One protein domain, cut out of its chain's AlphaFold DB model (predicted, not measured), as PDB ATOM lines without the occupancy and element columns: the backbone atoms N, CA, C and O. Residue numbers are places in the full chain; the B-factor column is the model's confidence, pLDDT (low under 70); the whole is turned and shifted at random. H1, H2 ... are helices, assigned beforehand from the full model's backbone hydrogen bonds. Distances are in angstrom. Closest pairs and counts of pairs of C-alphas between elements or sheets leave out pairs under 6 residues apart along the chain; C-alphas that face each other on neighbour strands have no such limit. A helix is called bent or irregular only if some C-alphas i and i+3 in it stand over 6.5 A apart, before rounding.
ATOM      1  N   SER A 244     139.590 125.364 136.388       84.00
ATOM      2  CA  SER A 244     138.867 124.299 135.675       84.00
ATOM      3  C   SER A 244     139.677 123.004 135.480       84.00
ATOM      4  O   SER A 244     139.159 122.026 134.939       84.00
ATOM      5  N   GLY A 245     140.934 122.954 135.938       72.62
ATOM      6  CA  GLY A 245     141.774 121.758 135.865       72.62
ATOM      7  C   GLY A 245     142.406 121.501 134.490       72.62
ATOM      8  O   GLY A 245     142.576 120.338 134.116       72.62
ATOM      9  N   GLY A 246     142.767 122.556 133.749       66.50
ATOM     10  CA  GLY A 246     143.478 122.483 132.460       66.50
ATOM     11  C   GLY A 246     142.580 122.155 131.257       66.50
ATOM     12  O   GLY A 246     141.363 122.200 131.360       66.50
ATOM     13  N   ASN A 247     143.149 121.793 130.103       56.09
ATOM     14  CA  ASN A 247     142.396 121.548 128.851       56.09
ATOM     15  C   ASN A 247     141.756 120.139 128.755       56.09
ATOM     16  O   ASN A 247     141.618 119.591 127.667       56.09
ATOM     17  N   GLY A 248     141.417 119.521 129.892       64.56
ATOM     18  CA  GLY A 248     141.054 118.101 129.981       64.56
ATOM     19  C   GLY A 248     139.575 117.751 129.758       64.56
ATOM     20  O   GLY A 248     138.782 118.531 129.227       64.56
ATOM     21  N   ILE A 249     139.217 116.558 130.255       74.06
ATOM     22  CA  ILE A 249     137.911 115.870 130.164       74.06
ATOM     23  C   ILE A 249     136.695 116.645 130.718       74.06
ATOM     24  O   ILE A 249     135.570 116.172 130.579       74.06
ATOM     25  N   GLY A 250     136.906 117.809 131.342       84.75
ATOM     26  CA  GLY A 250     135.867 118.632 131.964       84.75
ATOM     27  C   GLY A 250     136.057 118.806 133.470       84.75
ATOM     28  O   GLY A 250     136.322 117.839 134.186       84.75
ATOM     29  N   TRP A 251     135.884 120.032 133.969       87.31
ATOM     30  CA  TRP A 251     136.017 120.375 135.392       87.31
ATOM     31  C   TRP A 251     135.046 119.586 136.289       87.31
ATOM     32  O   TRP A 251     135.446 119.104 137.347       87.31
ATOM     33  N   ILE A 252     133.808 119.354 135.831       88.75
ATOM     34  CA  ILE A 252     132.821 118.516 136.531       88.75
ATOM     35  C   ILE A 252     133.326 117.077 136.689       88.75
ATOM     36  O   ILE A 252     133.302 116.533 137.792       88.75
ATOM     37  N   ARG A 253     133.864 116.475 135.618       87.06
ATOM     38  CA  ARG A 253     134.440 115.116 135.663       87.06
ATOM     39  C   ARG A 253     135.613 115.012 136.620       87.06
ATOM     40  O   ARG A 253     135.788 113.977 137.254       87.06
ATOM     41  N   ARG A 254     136.400 116.080 136.727       82.44
ATOM     42  CA  ARG A 254     137.595 116.115 137.567       82.44
ATOM     43  C   ARG A 254     137.281 116.274 139.053       82.44
ATOM     44  O   ARG A 254     137.928 115.622 139.863       82.44
ATOM     45  N   PHE A 255     136.334 117.140 139.410       85.31
ATOM     46  CA  PHE A 255     136.121 117.540 140.806       85.31
ATOM     47  C   PHE A 255     134.840 116.979 141.433       85.31
ATOM     48  O   PHE A 255     134.742 116.915 142.652       85.31
ATOM     49  N   PHE A 256     133.880 116.530 140.623       86.88
ATOM     50  CA  PHE A 256     132.557 116.095 141.083       86.88
ATOM     51  C   PHE A 256     132.214 114.682 140.591       86.88
ATOM     52  O   PHE A 256     131.049 114.367 140.343       86.88
ATOM     53  N   HIS A 257     133.228 113.813 140.469       83.62
ATOM     54  CA  HIS A 257     133.084 112.444 139.959       83.62
ATOM     55  C   HIS A 257     131.919 111.649 140.599       83.62
ATOM     56  O   HIS A 257     131.140 111.046 139.857       83.62
ATOM     57  N   PRO A 258     131.703 111.675 141.933       87.12
ATOM     58  CA  PRO A 258     130.594 110.941 142.558       87.12
ATOM     59  C   PRO A 258     129.195 111.399 142.111       87.12
ATOM     60  O   PRO A 258     128.237 110.632 142.185       87.12
ATOM     61  N   MET A 259     129.059 112.637 141.631       88.06
ATOM     62  CA  MET A 259     127.774 113.244 141.271       88.06
ATOM     63  C   MET A 259     127.493 113.235 139.764       88.06
ATOM     64  O   MET A 259     126.455 113.739 139.340       88.06
ATOM     65  N   LEU A 260     128.376 112.645 138.948       89.38
ATOM     66  CA  LEU A 260     128.282 112.712 137.484       89.38
ATOM     67  C   LEU A 260     126.953 112.218 136.924       89.38
ATOM     68  O   LEU A 260     126.387 112.861 136.050       89.38
ATOM     69  N   HIS A 261     126.419 111.128 137.470       88.94
ATOM     70  CA  HIS A 261     125.148 110.542 137.037       88.94
ATOM     71  C   HIS A 261     123.924 111.440 137.296       88.94
ATOM     72  O   HIS A 261     122.853 111.169 136.765       88.94
ATOM     73  N   ARG A 262     124.064 112.492 138.116       90.69
ATOM     74  CA  ARG A 262     122.998 113.460 138.434       90.69
ATOM     75  C   ARG A 262     123.194 114.806 137.743       90.69
ATOM     76  O   ARG A 262     122.377 115.704 137.921       90.69
ATOM     77  N   CYS A 263     124.301 114.984 137.028       90.38
ATOM     78  CA  CYS A 263     124.643 116.258 136.422       90.38
ATOM     79  C   CYS A 263     124.020 116.349 135.014       90.38
ATOM     80  O   CYS A 263     124.092 115.372 134.267       90.38
ATOM     81  N   PRO A 264     123.416 117.487 134.625       90.31
ATOM     82  CA  PRO A 264     122.937 117.691 133.261       90.31
ATOM     83  C   PRO A 264     124.051 117.431 132.232       90.31
ATOM     84  O   PRO A 264     125.164 117.936 132.433       90.31
ATOM     85  N   PRO A 265     123.802 116.682 131.139       87.38
ATOM     86  CA  PRO A 265     124.828 116.332 130.152       87.38
ATOM     87  C   PRO A 265     125.592 117.540 129.594       87.38
ATOM     88  O   PRO A 265     126.780 117.443 129.292       87.38
ATOM     89  N   GLU A 266     124.939 118.700 129.519       88.19
ATOM     90  CA  GLU A 266     125.514 119.965 129.066       88.19
ATOM     91  C   GLU A 266     126.618 120.497 129.985       88.19
ATOM     92  O   GLU A 266     127.439 121.295 129.543       88.19
ATOM     93  N   LEU A 267     126.661 120.067 131.247       87.69
ATOM     94  CA  LEU A 267     127.729 120.410 132.188       87.69
ATOM     95  C   LEU A 267     128.862 119.374 132.184       87.69
ATOM     96  O   LEU A 267     129.969 119.670 132.634       87.69
ATOM     97  N   ILE A 268     128.625 118.178 131.634       89.75
ATOM     98  CA  ILE A 268     129.595 117.074 131.586       89.75
ATOM     99  C   ILE A 268     130.372 117.054 130.254       89.75
ATOM    100  O   ILE A 268     130.582 116.005 129.630       89.75
ATOM    101  N   MET A 269     130.819 118.229 129.820       89.19
ATOM    102  CA  MET A 269     131.563 118.438 128.574       89.19
ATOM    103  C   MET A 269     133.072 118.547 128.826       89.19
ATOM    104  O   MET A 269     133.504 118.777 129.957       89.19
ATOM    105  N   SER A 270     133.879 118.428 127.765       89.56
ATOM    106  CA  SER A 270     135.296 118.806 127.834       89.56
ATOM    107  C   SER A 270     135.427 120.286 128.217       89.56
ATOM    108  O   SER A 270     134.522 121.078 127.952       89.56
ATOM    109  N   ASN A 271     136.554 120.700 128.804       88.62
ATOM    110  CA  ASN A 271     136.732 122.120 129.136       88.62
ATOM    111  C   ASN A 271     136.728 123.017 127.885       88.62
ATOM    112  O   ASN A 271     136.266 124.152 127.954       88.62
ATOM    113  N   ILE A 272     137.171 122.491 126.738       89.62
ATOM    114  CA  ILE A 272     137.114 123.179 125.442       89.62
ATOM    115  C   ILE A 272     135.661 123.425 125.033       89.62
ATOM    116  O   ILE A 272     135.288 124.568 124.767       89.62
ATOM    117  N   ASP A 273     134.824 122.388 125.012       91.31
ATOM    118  CA  ASP A 273     133.432 122.528 124.576       91.31
ATOM    119  C   ASP A 273     132.601 123.317 125.592       91.31
ATOM    120  O   ASP A 273     131.786 124.158 125.209       91.31
ATOM    121  N   PHE A 274     132.874 123.132 126.887       91.75
ATOM    122  CA  PHE A 274     132.264 123.920 127.952       91.75
ATOM    123  C   PHE A 274     132.601 125.409 127.804       91.75
ATOM    124  O   PHE A 274     131.710 126.245 127.922       91.75
ATOM    125  N   SER A 275     133.855 125.756 127.481       91.88
ATOM    126  CA  SER A 275     134.265 127.150 127.244       91.88
ATOM    127  C   SER A 275     133.541 127.808 126.070       91.88
ATOM    128  O   SER A 275     133.264 129.004 126.118       91.88
ATOM    129  N   LYS A 276     133.192 127.032 125.037       93.44
ATOM    130  CA  LYS A 276     132.448 127.529 123.874       93.44
ATOM    131  C   LYS A 276     130.969 127.715 124.205       93.44
ATOM    132  O   LYS A 276     130.373 128.703 123.792       93.44
ATOM    133  N   LYS A 277     130.385 126.769 124.947       94.50
ATOM    134  CA  LYS A 277     128.952 126.763 125.276       94.50
ATOM    135  C   LYS A 277     128.594 127.726 126.411       94.50
ATOM    136  O   LYS A 277     127.547 128.361 126.364       94.50
ATOM    137  N   PHE A 278     129.468 127.860 127.407       94.12
ATOM    138  CA  PHE A 278     129.274 128.698 128.591       94.12
ATOM    139  C   PHE A 278     130.491 129.603 128.851       94.12
ATOM    140  O   PHE A 278     131.127 129.491 129.902       94.12
ATOM    141  N   PRO A 279     130.833 130.530 127.938       94.25
ATOM    142  CA  PRO A 279     132.078 131.303 128.013       94.25
ATOM    143  C   PRO A 279     132.194 132.146 129.288       94.25
ATOM    144  O   PRO A 279     133.246 132.168 129.928       94.25
ATOM    145  N   ASN A 280     131.100 132.782 129.715       96.62
ATOM    146  CA  ASN A 280     131.090 133.610 130.924       96.62
ATOM    147  C   ASN A 280     131.273 132.775 132.197       96.62
ATOM    148  O   ASN A 280     132.027 133.165 133.085       96.62
ATOM    149  N   VAL A 281     130.631 131.604 132.265       93.38
ATOM    150  CA  VAL A 281     130.788 130.675 133.393       93.38
ATOM    151  C   VAL A 281     132.204 130.117 133.401       93.38
ATOM    152  O   VAL A 281     132.859 130.141 134.441       93.38
ATOM    153  N   PHE A 282     132.707 129.684 132.239       92.38
ATOM    154  CA  PHE A 282     134.057 129.152 132.093       92.38
ATOM    155  C   PHE A 282     135.120 130.150 132.559       92.38
ATOM    156  O   PHE A 282     136.026 129.765 133.288       92.38
ATOM    157  N   ASN A 283     134.982 131.431 132.204       92.56
ATOM    158  CA  ASN A 283     135.894 132.494 132.631       92.56
ATOM    159  C   ASN A 283     135.923 132.705 134.155       92.56
ATOM    160  O   ASN A 283     136.928 133.155 134.699       92.56
ATOM    161  N   VAL A 284     134.828 132.412 134.860       93.38
ATOM    162  CA  VAL A 284     134.799 132.476 136.327       93.38
ATOM    163  C   VAL A 284     135.448 131.228 136.920       93.38
ATOM    164  O   VAL A 284     136.364 131.348 137.729       93.38
ATOM    165  N   ILE A 285     135.035 130.034 136.487       90.06
ATOM    166  CA  ILE A 285     135.550 128.769 137.039       90.06
ATOM    167  C   ILE A 285     137.008 128.490 136.656       90.06
ATOM    168  O   ILE A 285     137.654 127.668 137.290       90.06
ATOM    169  N   SER A 286     137.551 129.120 135.614       89.56
ATOM    170  CA  SER A 286     138.946 128.924 135.207       89.56
ATOM    171  C   SER A 286     139.936 129.710 136.067       89.56
ATOM    172  O   SER A 286     141.114 129.358 136.091       89.56
ATOM    173  N   LYS A 287     139.479 130.741 136.789       90.69
ATOM    174  CA  LYS A 287     140.330 131.580 137.642       90.69
ATOM    175  C   LYS A 287     140.678 130.851 138.926       90.69
ATOM    176  O   LYS A 287     139.783 130.430 139.646       90.69
ATOM    177  N   GLU A 288     141.965 130.741 139.234       89.69
ATOM    178  CA  GLU A 288     142.413 130.188 140.510       89.69
ATOM    179  C   GLU A 288     142.038 131.113 141.676       89.69
ATOM    180  O   GLU A 288     142.158 132.337 141.574       89.69
TER     181      GLU A 288
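This is residues 244 to 288 of the 462 residues of a protein of Campylobacter jejuni (UniProt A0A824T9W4). Four short helices are strung along a chain that goes out and folds back in one loop: H1 and then H2 lead outward, H2 is at the far end, and residues 263 to 270 return to H3. H3 and H4 make a corner at the other end, and the start of H3 comes back close to the start of H1. The printed part has 45 residues with four named helices, in the order H1, H2, H3, H4, and no named strand; the class is all helix. The whole is compact, with a radius of gyration of the C-alphas of 9.7 A, and the C-alphas span 25 by 20 by 15 A.

After residues 244 to 250 comes H1, residues 251 to 255, and a tight link of one residue joins it to H2, residues 257 to 262. H1 and H2 are close but not clearly touching; their closest C-alphas, those of Arg 253 and Leu 260, are 6.9 A apart. H2 is irregular: C-alphas 258 and 261 are 7.8 A apart. A short link of 8 residues leads from H2 to H3, residues 271 to 277, and these two helices are apart. H1 and H3 are close but not clearly touching, and their closest C-alphas, those of Trp 251 and Asn 271, are 6.5 A apart. A tight link of one residue joins H3 to H4, residues 279 to 285. H3 and H4 touch only at the corner by their link, at a steep tilt of 42 degrees, opposite ways; their closest C-alphas, those of Ser 275 and Phe 282, are 5.3 A apart. H4 is apart from H1 and from H2. In H1, H3 and H4 every O i to N i+4 pair is within hydrogen-bond range; in H2 it is 0 of 2, beside 2 of 3 O i to N i+3 pairs.

H1 runs from Trp 251, whose C-alpha is at (136.017, 120.375, 135.392), to Phe 255, 6.1 A from first to last C-alpha. H2 runs from His 257 to Arg 262, 10.3 A, and ends with C-alpha 262 at (122.998, 113.460, 138.434). H3, Asn 271 to Lys 277, measures 9.8 A. H4, Pro 279 to Ile 285, measures 10.0 A and ends with C-alpha 285 at (135.550, 128.769, 137.039).

The two C-alphas farthest apart, those of His 261 and Glu 288, are 26.4 A apart, while the first and last printed C-alphas, those of Ser 244 and Glu 288, are 8.4 A apart. The printed part has no cut, and no link between the named helices is long. The mean pLDDT of the printed part is 87.1, and residues 246 to 248 are under 70, where the model's confidence is low.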